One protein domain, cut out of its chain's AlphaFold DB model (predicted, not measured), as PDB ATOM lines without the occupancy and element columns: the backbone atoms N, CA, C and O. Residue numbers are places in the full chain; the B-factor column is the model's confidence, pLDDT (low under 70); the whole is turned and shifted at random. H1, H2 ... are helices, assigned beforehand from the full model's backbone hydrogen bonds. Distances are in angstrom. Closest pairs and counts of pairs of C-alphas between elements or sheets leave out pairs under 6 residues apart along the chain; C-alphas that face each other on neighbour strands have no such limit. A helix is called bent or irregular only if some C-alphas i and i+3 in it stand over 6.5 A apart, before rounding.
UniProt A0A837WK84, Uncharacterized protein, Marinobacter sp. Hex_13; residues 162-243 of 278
ATOM      1  N   TYR A 162    -108.783 -69.867 -77.312       94.19
ATOM      2  CA  TYR A 162    -109.345 -71.200 -77.078       94.19
ATOM      3  C   TYR A 162    -109.669 -71.860 -78.416       94.19
ATOM      4  O   TYR A 162    -110.238 -71.229 -79.312       94.19
ATOM      5  N   SER A 163    -109.354 -73.148 -78.535       95.44
ATOM      6  CA  SER A 163    -109.891 -73.965 -79.617       95.44
ATOM      7  C   SER A 163    -111.404 -74.165 -79.484       95.44
ATOM      8  O   SER A 163    -112.018 -73.953 -78.435       95.44
ATOM      9  N   LYS A 164    -112.019 -74.669 -80.552       96.56
ATOM     10  CA  LYS A 164    -113.406 -75.138 -80.554       96.56
ATOM     11  C   LYS A 164    -113.655 -76.212 -79.491       96.56
ATOM     12  O   LYS A 164    -114.710 -76.205 -78.860       96.56
ATOM     13  N   GLY A 165    -112.693 -77.113 -79.279       96.12
ATOM     14  CA  GLY A 165    -112.761 -78.132 -78.229       96.12
ATOM     15  C   GLY A 165    -112.759 -77.509 -76.834       96.12
ATOM     16  O   GLY A 165    -113.620 -77.828 -76.017       96.12
ATOM     17  N   ALA A 166    -111.861 -76.551 -76.597       96.00
ATOM     18  CA  ALA A 166    -111.787 -75.812 -75.341       96.00
ATOM     19  C   ALA A 166    -113.081 -75.042 -75.025       96.00
ATOM     20  O   ALA A 166    -113.556 -75.080 -73.888       96.00
ATOM     21  N   VAL A 167    -113.700 -74.396 -76.020       96.75
ATOM     22  CA  VAL A 167    -115.002 -73.724 -75.843       96.75
ATOM     23  C   VAL A 167    -116.095 -74.733 -75.470       96.75
ATOM     24  O   VAL A 167    -116.802 -74.528 -74.486       96.75
ATOM     25  N   LYS A 168    -116.195 -75.865 -76.183       96.62
ATOM     26  CA  LYS A 168    -117.177 -76.923 -75.876       96.62
ATOM     27  C   LYS A 168    -117.023 -77.474 -74.458       96.62
ATOM     28  O   LYS A 168    -118.014 -77.601 -73.744       96.62
ATOM     29  N   LEU A 169    -115.795 -77.785 -74.042       96.44
ATOM     30  CA  LEU A 169    -115.515 -78.282 -72.693       96.44
ATOM     31  C   LEU A 169    -115.824 -77.233 -71.625       96.44
ATOM     32  O   LEU A 169    -116.329 -77.576 -70.560       96.44
ATOM     33  N   THR A 170    -115.550 -75.959 -71.913       96.06
ATOM     34  CA  THR A 170    -115.877 -74.853 -71.007       96.06
ATOM     35  C   THR A 170    -117.383 -74.779 -70.760       96.06
ATOM     36  O   THR A 170    -117.791 -74.689 -69.605       96.06
ATOM     37  N   TYR A 171    -118.210 -74.930 -71.797       96.88
ATOM     38  CA  TYR A 171    -119.663 -75.003 -71.622       96.88
ATOM     39  C   TYR A 171    -120.145 -76.260 -70.924       96.88
ATOM     40  O   TYR A 171    -121.021 -76.180 -70.072       96.88
ATOM     41  N   ALA A 172    -119.576 -77.420 -71.254       96.88
ATOM     42  CA  ALA A 172    -119.926 -78.657 -70.566       96.88
ATOM     43  C   ALA A 172    -119.667 -78.534 -69.057       96.88
ATOM     44  O   ALA A 172    -120.519 -78.901 -68.252       96.88
ATOM     45  N   ARG A 173    -118.523 -77.947 -68.676       95.88
ATOM     46  CA  ARG A 173    -118.207 -77.621 -67.284       95.88
ATOM     47  C   ARG A 173    -119.231 -76.658 -66.685       95.88
ATOM     48  O   ARG A 173    -119.711 -76.931 -65.590       95.88
ATOM     49  N   GLU A 174    -119.551 -75.560 -67.367       95.50
ATOM     50  CA  GLU A 174    -120.494 -74.572 -66.829       95.50
ATOM     51  C   GLU A 174    -121.888 -75.164 -66.617       95.50
ATOM     52  O   GLU A 174    -122.459 -74.966 -65.556       95.50
ATOM     53  N   ASN A 175    -122.378 -75.988 -67.547       95.69
ATOM     54  CA  ASN A 175    -123.668 -76.667 -67.414       95.69
ATOM     55  C   ASN A 175    -123.717 -77.610 -66.197       95.69
ATOM     56  O   ASN A 175    -124.742 -77.712 -65.522       95.69
ATOM     57  N   ILE A 176    -122.613 -78.311 -65.906       96.06
ATOM     58  CA  ILE A 176    -122.507 -79.162 -64.710       96.06
ATOM     59  C   ILE A 176    -122.531 -78.297 -63.448       96.06
ATOM     60  O   ILE A 176    -123.257 -78.609 -62.506       96.06
ATOM     61  N   LEU A 177    -121.755 -77.207 -63.422       92.75
ATOM     62  CA  LEU A 177    -121.711 -76.296 -62.278       92.75
ATOM     63  C   LEU A 177    -123.076 -75.651 -62.027       92.75
ATOM     64  O   LEU A 177    -123.554 -75.689 -60.895       92.75
ATOM     65  N   SER A 178    -123.733 -75.145 -63.071       92.62
ATOM     66  CA  SER A 178    -125.048 -74.513 -62.963       92.62
ATOM     67  C   SER A 178    -126.108 -75.493 -62.470       92.62
ATOM     68  O   SER A 178    -126.959 -75.119 -61.669       92.62
ATOM     69  N   GLY A 179    -126.025 -76.769 -62.873       94.38
ATOM     70  CA  GLY A 179    -126.890 -77.834 -62.355       94.38
ATOM     71  C   GLY A 179    -126.729 -78.087 -60.849       94.38
ATOM     72  O   GLY A 179    -127.660 -78.561 -60.206       94.38
ATOM     73  N   LEU A 180    -125.579 -77.723 -60.276       93.44
ATOM     74  CA  LEU A 180    -125.296 -77.779 -58.838       93.44
ATOM     75  C   LEU A 180    -125.540 -76.436 -58.125       93.44
ATOM     76  O   LEU A 180    -125.195 -76.299 -56.952       93.44
ATOM     77  N   GLY A 181    -126.089 -75.431 -58.815       93.12
ATOM     78  CA  GLY A 181    -126.252 -74.075 -58.279       93.12
ATOM     79  C   GLY A 181    -124.936 -73.303 -58.128       93.12
ATOM     80  O   GLY A 181    -124.878 -72.312 -57.400       93.12
ATOM     81  N   LEU A 182    -123.868 -73.752 -58.790       92.56
ATOM     82  CA  LEU A 182    -122.564 -73.094 -58.825       92.56
ATOM     83  C   LEU A 182    -122.396 -72.315 -60.137       92.56
ATOM     84  O   LEU A 182    -122.992 -72.654 -61.153       92.56
ATOM     85  N   LYS A 183    -121.530 -71.298 -60.130       90.88
ATOM     86  CA  LYS A 183    -121.127 -70.564 -61.341       90.88
ATOM     87  C   LYS A 183    -119.615 -70.443 -61.434       90.88
ATOM     88  O   LYS A 183    -118.931 -70.405 -60.404       90.88
ATOM     89  N   THR A 184    -119.075 -70.342 -62.646       90.25
ATOM     90  CA  THR A 184    -117.672 -69.944 -62.803       90.25
ATOM     91  C   THR A 184    -117.471 -68.520 -62.289       90.25
ATOM     92  O   THR A 184    -118.242 -67.612 -62.582       90.25
ATOM     93  N   LYS A 185    -116.399 -68.327 -61.520       87.31
ATOM     94  CA  LYS A 185    -115.951 -67.006 -61.088       87.31
ATOM     95  C   LYS A 185    -115.088 -66.379 -62.180       87.31
ATOM     96  O   LYS A 185    -114.052 -66.937 -62.545       87.31
ATOM     97  N   SER A 186    -115.523 -65.235 -62.687       87.06
ATOM     98  CA  SER A 186    -114.830 -64.462 -63.715       87.06
ATOM     99  C   SER A 186    -113.768 -63.533 -63.118       87.06
ATOM    100  O   SER A 186    -113.764 -63.232 -61.920       87.06
ATOM    101  N   SER A 187    -112.873 -63.007 -63.960       82.50
ATOM    102  CA  SER A 187    -111.967 -61.927 -63.551       82.50
ATOM    103  C   SER A 187    -112.716 -60.659 -63.134       82.50
ATOM    104  O   SER A 187    -112.203 -59.897 -62.317       82.50
ATOM    105  N   HIS A 188    -113.931 -60.434 -63.644       82.19
ATOM    106  CA  HIS A 188    -114.766 -59.295 -63.260       82.19
ATOM    107  C   HIS A 188    -115.321 -59.438 -61.843       82.19
ATOM    108  O   HIS A 188    -115.349 -58.454 -61.103       82.19
ATOM    109  N   ASP A 189    -115.682 -60.657 -61.431       82.62
ATOM    110  CA  ASP A 189    -116.079 -60.934 -60.045       82.62
ATOM    111  C   ASP A 189    -114.924 -60.618 -59.081       82.62
ATOM    112  O   ASP A 189    -115.129 -60.007 -58.037       82.62
ATOM    113  N   PHE A 190    -113.685 -60.961 -59.462       75.25
ATOM    114  CA  PHE A 190    -112.503 -60.644 -58.658       75.25
ATOM    115  C   PHE A 190    -112.259 -59.135 -58.547       75.25
ATOM    116  O   PHE A 190    -111.988 -58.642 -57.455       75.25
ATOM    117  N   ILE A 191    -112.369 -58.381 -59.647       73.75
ATOM    118  CA  ILE A 191    -112.245 -56.914 -59.603       73.75
ATOM    119  C   ILE A 191    -113.261 -56.330 -58.619       73.75
ATOM    120  O   ILE A 191    -112.904 -55.464 -57.827       73.75
ATOM    121  N   PHE A 192    -114.500 -56.823 -58.637       72.75
ATOM    122  CA  PHE A 192    -115.559 -56.319 -57.770       72.75
ATOM    123  C   PHE A 192    -115.320 -56.622 -56.286       72.75
ATOM    124  O   PHE A 192    -115.431 -55.722 -55.457       72.75
ATOM    125  N   GLU A 193    -114.946 -57.857 -55.948       74.06
ATOM    126  CA  GLU A 193    -114.627 -58.219 -54.563       74.06
ATOM    127  C   GLU A 193    -113.496 -57.345 -54.009       74.06
ATOM    128  O   GLU A 193    -113.646 -56.737 -52.949       74.06
ATOM    129  N   ASN A 194    -112.414 -57.179 -54.775       68.06
ATOM    130  CA  ASN A 194    -111.304 -56.332 -54.343       68.06
ATOM    131  C   ASN A 194    -111.654 -54.843 -54.356       68.06
ATOM    132  O   ASN A 194    -111.044 -54.087 -53.612       68.06
ATOM    133  N   PHE A 195    -112.613 -54.384 -55.168       66.19
ATOM    134  CA  PHE A 195    -113.035 -52.979 -55.148       66.19
ATOM    135  C   PHE A 195    -113.576 -52.589 -53.769       66.19
ATOM    136  O   PHE A 195    -113.295 -51.496 -53.284       66.19
ATOM    137  N   SER A 196    -114.284 -53.505 -53.103       59.38
ATOM    138  CA  SER A 196    -114.746 -53.284 -51.732       59.38
ATOM    139  C   SER A 196    -113.597 -53.201 -50.718       59.38
ATOM    140  O   SER A 196    -113.675 -52.404 -49.785       59.38
ATOM    141  N   ASP A 197    -112.508 -53.939 -50.943       58.91
ATOM    142  CA  ASP A 197    -111.295 -53.883 -50.123       58.91
ATOM    143  C   ASP A 197    -110.476 -52.606 -50.400       58.91
ATOM    144  O   ASP A 197    -109.977 -51.975 -49.469       58.91
ATOM    145  N   TYR A 198    -110.408 -52.152 -51.658       53.59
ATOM    146  CA  TYR A 198    -109.728 -50.911 -52.057       53.59
ATOM    147  C   TYR A 198    -110.402 -49.641 -51.529       53.59
ATOM    148  O   TYR A 198    -109.739 -48.622 -51.351       53.59
ATOM    149  N   LEU A 199    -111.711 -49.684 -51.269       54.97
ATOM    150  CA  LEU A 199    -112.421 -48.595 -50.597       54.97
ATOM    151  C   LEU A 199    -112.207 -48.588 -49.075       54.97
ATOM    152  O   LEU A 199    -112.539 -47.594 -48.430       54.97
ATOM    153  N   ARG A 200    -111.685 -49.676 -48.491       54.09
ATOM    154  CA  ARG A 200    -111.522 -49.822 -47.037       54.09
ATOM    155  C   ARG A 200    -110.148 -49.404 -46.525       54.09
ATOM    156  O   ARG A 200    -110.083 -48.940 -45.392       54.09
ATOM    157  N   GLU A 201    -109.087 -49.490 -47.327       50.06
ATOM    158  CA  GLU A 201    -107.749 -49.050 -46.909       50.06
ATOM    159  C   GLU A 201    -106.982 -48.359 -48.053       50.06
ATOM    160  O   GLU A 201    -106.964 -48.862 -49.180       50.06
ATOM    161  N   PRO A 202    -106.321 -47.209 -47.803       47.19
ATOM    162  CA  PRO A 202    -105.435 -46.607 -48.789       47.19
ATOM    163  C   PRO A 202    -104.250 -47.545 -49.027       47.19
ATOM    164  O   PRO A 202    -103.483 -47.822 -48.108       47.19
ATOM    165  N   ILE A 203    -104.085 -48.003 -50.270       45.59
ATOM    166  CA  ILE A 203    -102.919 -48.789 -50.687       45.59
ATOM    167  C   ILE A 203    -101.673 -47.963 -50.369       45.59
ATOM    168  O   ILE A 203    -101.404 -46.946 -51.020       45.59
ATOM    169  N   THR A 204    -100.900 -48.382 -49.374       45.62
ATOM    170  CA  THR A 204     -99.601 -47.764 -49.143       45.62
ATOM    171  C   THR A 204     -98.625 -48.290 -50.202       45.62
ATOM    172  O   THR A 204     -98.721 -49.449 -50.608       45.62
ATOM    173  N   PRO A 205     -97.635 -47.501 -50.659       47.06
ATOM    174  CA  PRO A 205     -96.601 -47.974 -51.592       47.06
ATOM    175  C   PRO A 205     -95.824 -49.216 -51.102       47.06
ATOM    176  O   PRO A 205     -95.103 -49.845 -51.872       47.06
ATOM    177  N   TRP A 206     -95.985 -49.572 -49.825       41.84
ATOM    178  CA  TRP A 206     -95.369 -50.702 -49.140       41.84
ATOM    179  C   TRP A 206     -96.210 -51.992 -49.177       41.84
ATOM    180  O   TRP A 206     -95.719 -53.042 -48.765       41.84
ATOM    181  N   ASP A 207     -97.419 -51.966 -49.749       43.00
ATOM    182  CA  ASP A 207     -98.301 -53.138 -49.887       43.00
ATOM    183  C   ASP A 207     -97.972 -54.056 -51.072       43.00
ATOM    184  O   ASP A 207     -98.727 -54.978 -51.405       43.00
ATOM    185  N   VAL A 208     -96.787 -53.907 -51.672       46.75
ATOM    186  CA  VAL A 208     -96.189 -54.981 -52.471       46.75
ATOM    187  C   VAL A 208     -95.740 -56.071 -51.498       46.75
ATOM    188  O   VAL A 208     -94.564 -56.204 -51.168       46.75
ATOM    189  N   LYS A 209     -96.719 -56.832 -50.986       50.75
ATOM    190  CA  LYS A 209     -96.526 -57.921 -50.029       50.75
ATOM    191  C   LYS A 209     -95.321 -58.746 -50.465       50.75
ATOM    192  O   LYS A 209     -95.299 -59.313 -51.558       50.75
ATOM    193  N   ASN A 210     -94.329 -58.849 -49.583       49.34
ATOM    194  CA  ASN A 210     -93.288 -59.865 -49.653       49.34
ATOM    195  C   ASN A 210     -93.964 -61.238 -49.542       49.34
ATOM    196  O   ASN A 210     -94.071 -61.826 -48.469       49.34
ATOM    197  N   TYR A 211     -94.504 -61.737 -50.656       56.53
ATOM    198  CA  TYR A 211     -95.065 -63.075 -50.733       56.53
ATOM    199  C   TYR A 211     -93.944 -64.052 -50.388       56.53
ATOM    200  O   TYR A 211     -92.950 -64.128 -51.115       56.53
ATOM    201  N   SER A 212     -94.109 -64.789 -49.287       72.44
ATOM    202  CA  SER A 212     -93.199 -65.864 -48.904       72.44
ATOM    203  C   SER A 212     -92.970 -66.804 -50.094       72.44
ATOM    204  O   SER A 212     -93.863 -66.997 -50.930       72.44
ATOM    205  N   GLY A 213     -91.774 -67.394 -50.196       71.06
ATOM    206  CA  GLY A 213     -91.424 -68.293 -51.305       71.06
ATOM    207  C   GLY A 213     -92.469 -69.392 -51.532       71.06
ATOM    208  O   GLY A 213     -92.800 -69.704 -52.674       71.06
ATOM    209  N   LEU A 214     -93.090 -69.874 -50.450       72.94
ATOM    210  CA  LEU A 214     -94.183 -70.843 -50.485       72.94
ATOM    211  C   LEU A 214     -95.441 -70.294 -51.179       72.94
ATOM    212  O   LEU A 214     -96.012 -70.962 -52.032       72.94
ATOM    213  N   LYS A 215     -95.865 -69.060 -50.883       70.19
ATOM    214  CA  LYS A 215     -97.046 -68.447 -51.519       70.19
ATOM    215  C   LYS A 215     -96.794 -68.121 -52.999       70.19
ATOM    216  O   LYS A 215     -97.701 -68.243 -53.825       70.19
ATOM    217  N   ARG A 216     -95.552 -67.779 -53.367       67.44
ATOM    218  CA  ARG A 216     -95.122 -67.667 -54.778       67.44
ATOM    219  C   ARG A 216     -95.136 -69.022 -55.495       67.44
ATOM    220  O   ARG A 216     -95.537 -69.092 -56.651       67.44
ATOM    221  N   PHE A 217     -94.732 -70.094 -54.818       72.94
ATOM    222  CA  PHE A 217     -94.805 -71.452 -55.357       72.94
ATOM    223  C   PHE A 217     -96.259 -71.908 -55.548       72.94
ATOM    224  O   PHE A 217     -96.626 -72.315 -56.647       72.94
ATOM    225  N   TRP A 218     -97.112 -71.739 -54.533       72.06
ATOM    226  CA  TRP A 218     -98.537 -72.079 -54.607       72.06
ATOM    227  C   TRP A 218     -99.279 -71.289 -55.682       72.06
ATOM    228  O   TRP A 218    -100.034 -71.878 -56.441       72.06
ATOM    229  N   SER A 219     -99.043 -69.982 -55.812       64.88
ATOM    230  CA  SER A 219     -99.671 -69.192 -56.885       64.88
ATOM    231  C   SER A 219     -99.259 -69.671 -58.280       64.88
ATOM    232  O   SER A 219    -100.110 -69.783 -59.157       64.88
ATOM    233  N   ARG A 220     -97.987 -70.039 -58.485       67.19
ATOM    234  CA  ARG A 220     -97.526 -70.652 -59.744       67.19
ATOM    235  C   ARG A 220     -98.159 -72.021 -59.990       67.19
ATOM    236  O   ARG A 220     -98.555 -72.304 -61.115       67.19
ATOM    237  N   PHE A 221     -98.284 -72.844 -58.954       71.38
ATOM    238  CA  PHE A 221     -98.939 -74.148 -59.038       71.38
ATOM    239  C   PHE A 221    -100.433 -74.015 -59.378       71.38
ATOM    240  O   PHE A 221    -100.925 -74.678 -60.286       71.38
ATOM    241  N   LEU A 222    -101.139 -73.080 -58.737       73.50
ATOM    242  CA  LEU A 222    -102.550 -72.795 -59.010       73.50
ATOM    243  C   LEU A 222    -102.784 -72.262 -60.431       73.50
ATOM    244  O   LEU A 222    -103.817 -72.558 -61.023       73.50
ATOM    245  N   VAL A 223    -101.830 -71.529 -61.019       65.88
ATOM    246  CA  VAL A 223    -101.911 -71.103 -62.432       65.88
ATOM    247  C   VAL A 223    -101.918 -72.312 -63.369       65.88
ATOM    248  O   VAL A 223    -102.699 -72.337 -64.318       65.88
ATOM    249  N   VAL A 224    -101.098 -73.332 -63.093       70.69
ATOM    250  CA  VAL A 224    -101.058 -74.586 -63.871       70.69
ATOM    251  C   VAL A 224    -102.344 -75.400 -63.689       70.69
ATOM    252  O   VAL A 224    -102.778 -76.084 -64.610       70.69
ATOM    253  N   LEU A 225    -103.002 -75.272 -62.535       77.38
ATOM    254  CA  LEU A 225    -104.322 -75.856 -62.283       77.38
ATOM    255  C   LEU A 225    -105.487 -74.999 -62.801       77.38
ATOM    256  O   LEU A 225    -106.644 -75.402 -62.680       77.38
ATOM    257  N   SER A 226    -105.222 -73.820 -63.372       86.50
ATOM    258  CA  SER A 226    -106.292 -72.974 -63.893       86.50
ATOM    259  C   SER A 226    -106.962 -73.632 -65.098       86.50
ATOM    260  O   SER A 226    -106.305 -74.219 -65.962       86.50
ATOM    261  N   TRP A 227    -108.284 -73.471 -65.194       90.19
ATOM    262  CA  TRP A 227    -109.057 -73.976 -66.330       90.19
ATOM    263  C   TRP A 227    -108.494 -73.474 -67.668       90.19
ATOM    264  O   TRP A 227    -108.355 -74.241 -68.618       90.19
ATOM    265  N   ARG A 228    -108.063 -72.207 -67.713       89.81
ATOM    266  CA  ARG A 228    -107.412 -71.614 -68.885       89.81
ATOM    267  C   ARG A 228    -106.128 -72.338 -69.273       89.81
ATOM    268  O   ARG A 228    -105.936 -72.619 -70.454       89.81
ATOM    269  N   TYR A 229    -105.262 -72.645 -68.305       89.56
ATOM    270  CA  TYR A 229    -104.029 -73.378 -68.582       89.56
ATOM    271  C   TYR A 229    -104.327 -74.776 -69.125       89.56
ATOM    272  O   TYR A 229    -103.738 -75.158 -70.137       89.56
ATOM    273  N   LEU A 230    -105.271 -75.494 -68.502       92.31
ATOM    274  CA  LEU A 230    -105.714 -76.815 -68.946       92.31
ATOM    275  C   LEU A 230    -106.204 -76.773 -70.401       92.31
ATOM    276  O   LEU A 230    -105.754 -77.567 -71.224       92.31
ATOM    277  N   MET A 231    -107.072 -75.820 -70.745       93.69
ATOM    278  CA  MET A 231    -107.588 -75.691 -72.108       93.69
ATOM    279  C   MET A 231    -106.476 -75.367 -73.120       93.69
ATOM    280  O   MET A 231    -106.322 -76.068 -74.114       93.69
ATOM    281  N   GLN A 232    -105.647 -74.355 -72.847       90.31
ATOM    282  CA  GLN A 232    -104.667 -73.846 -73.819       90.31
ATOM    283  C   GLN A 232    -103.409 -74.711 -73.968       90.31
ATOM    284  O   GLN A 232    -102.787 -74.702 -75.025       90.31
ATOM    285  N   ASN A 233    -102.977 -75.408 -72.911       88.25
ATOM    286  CA  ASN A 233    -101.689 -76.120 -72.905       88.25
ATOM    287  C   ASN A 233    -101.835 -77.641 -72.898       88.25
ATOM    288  O   ASN A 233    -100.898 -78.334 -73.296       88.25
ATOM    289  N   VAL A 234    -102.976 -78.159 -72.434       89.62
ATOM    290  CA  VAL A 234    -103.245 -79.599 -72.391       89.62
ATOM    291  C   VAL A 234    -104.214 -79.955 -73.508       89.62
ATOM    292  O   VAL A 234    -103.807 -80.619 -74.455       89.62
ATOM    293  N   VAL A 235    -105.457 -79.468 -73.463       90.00
ATOM    294  CA  VAL A 235    -106.479 -79.833 -74.460       90.00
ATOM    295  C   VAL A 235    -106.008 -79.489 -75.869       90.00
ATOM    296  O   VAL A 235    -105.936 -80.376 -76.710       90.00
ATOM    297  N   ASP A 236    -105.578 -78.253 -76.107       87.38
ATOM    298  CA  ASP A 236    -105.149 -77.804 -77.440       87.38
ATOM    299  C   ASP A 236    -103.842 -78.454 -77.933       87.38
ATOM    300  O   ASP A 236    -103.501 -78.344 -79.111       87.38
ATOM    301  N   ARG A 237    -103.091 -79.120 -77.044       86.06
ATOM    302  CA  ARG A 237    -101.873 -79.864 -77.396       86.06
ATOM    303  C   ARG A 237    -102.158 -81.334 -77.699       86.06
ATOM    304  O   ARG A 237    -101.501 -81.903 -78.566       86.06
ATOM    305  N   PHE A 238    -103.079 -81.951 -76.960       89.62
ATOM    306  CA  PHE A 238    -103.451 -83.360 -77.131       89.62
ATOM    307  C   PHE A 238    -104.511 -83.560 -78.217       89.62
ATOM    308  O   PHE A 238    -104.488 -84.568 -78.917       89.62
ATOM    309  N   PHE A 239    -105.412 -82.595 -78.383       87.19
ATOM    310  CA  PHE A 239    -106.379 -82.549 -79.469       87.19
ATOM    311  C   PHE A 239    -105.894 -81.553 -80.523       87.19
ATOM    312  O   PHE A 239    -105.331 -80.514 -80.189       87.19
ATOM    313  N   SER A 240    -106.105 -81.849 -81.807       86.19
ATOM    314  CA  SER A 240    -105.738 -80.933 -82.892       86.19
ATOM    315  C   SER A 240    -106.422 -79.576 -82.702       86.19
ATOM    316  O   SER A 240    -107.655 -79.506 -82.697       86.19
ATOM    317  N   PHE A 241    -105.638 -78.502 -82.562       92.12
ATOM    318  CA  PHE A 241    -106.171 -77.150 -82.408       92.12
ATOM    319  C   PHE A 241    -107.040 -76.763 -83.615       92.12
ATOM    320  O   PHE A 241    -106.540 -76.517 -84.712       92.12
ATOM    321  N   GLU A 242    -108.349 -76.667 -83.399       94.44
ATOM    322  CA  GLU A 242    -109.302 -76.109 -84.357       94.44
ATOM    323  C   GLU A 242    -109.736 -74.730 -83.853       94.44
ATOM    324  O   GLU A 242    -110.313 -74.619 -82.768       94.44
ATOM    325  N   LYS A 243    -109.459 -73.666 -84.619       94.88
ATOM    326  CA  LYS A 243    -109.854 -72.301 -84.240       94.88
ATOM    327  C   LYS A 243    -111.376 -72.237 -84.086       94.88
ATOM    328  O   LYS A 243    -112.105 -72.587 -85.014       94.88
TER     329      LYS A 243
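What this domain is: This is residues 162 to 243 of the 278 residues of an uncharacterized protein of Marinobacter sp. Hex_13 (UniProt A0A837WK84). Four helices are strung round a large open ring with an empty middle: H1 and H4 meet at one end of the ring, H2 and H3 run along its two sides, and the unnamed stretch 199 to 212 closes the far end. The ring is loosely formed, since H1 to H4 is the one place where two helices touch, and residues 185 to 210, which hold H2, stand free. The printed part has 82 residues with four named helices, in the order H1, H2, H3, H4, and no named strand; the class is all helix. The whole is only just loose, close to extended, with a radius of gyration of the C-alphas of 17.2 A, and its spans of 47 by 31 by 23 A are only just elongated.

Where its parts are: The longest helix by residues is H1, residues 164 to 179, 22.8 A from its first C-alpha at (-113.406, -75.138, -80.554) to its last. H2 is residues 187 to 198, 16.1 A long, and its C-alpha 198 is at (-109.728, -50.911, -52.057). H3 is residues 213 to 224, 17.0 A long. H4 is residues 227 to 238, 15.4 A long, and ends with C-alpha 238 at (-103.451, -83.360, -77.131).

How they stand to each other: H1 touches H4 with residues 165 to 166 alone, and H4 touches H1 with residues 231 to 236 alone. The closest C-alphas of the two are those of Ala 166 and Met 231, 5.3 A apart. H1 and H4 run opposite ways at a steep tilt of 43 degrees. H3 and H4 are close but not clearly touching, with the C-alphas of Val 223 and Tyr 229 the closest at 6.9 A; they run the same way at a steep tilt of 55 degrees. H2 touches no helix and is apart from H1, H3 and H4. H1 and H3 are apart too. In H1 and H3 every O i to N i+4 pair is within hydrogen-bond range; in H2 it is 7 of 8, and in H4 5 of 8. H4 is neither bent nor irregular, but only just: C-alphas 232 and 235 are 6.3 A apart.

The domain as a whole: The two C-alphas farthest apart are those of Pro 202 and Ser 240, at 48.4 A, while the first and last printed C-alphas, of Tyr 162 and Lys 243, are 7.3 A apart. The printed part has no cut. The link from H2 to H3 is long, with 14 residues; H1 to H2 is a short link and H3 to H4 a tight one. The mean pLDDT of the printed part is 78.6, and it is under 70 at residues 194 to 211, 216, 219 to 220 and 223.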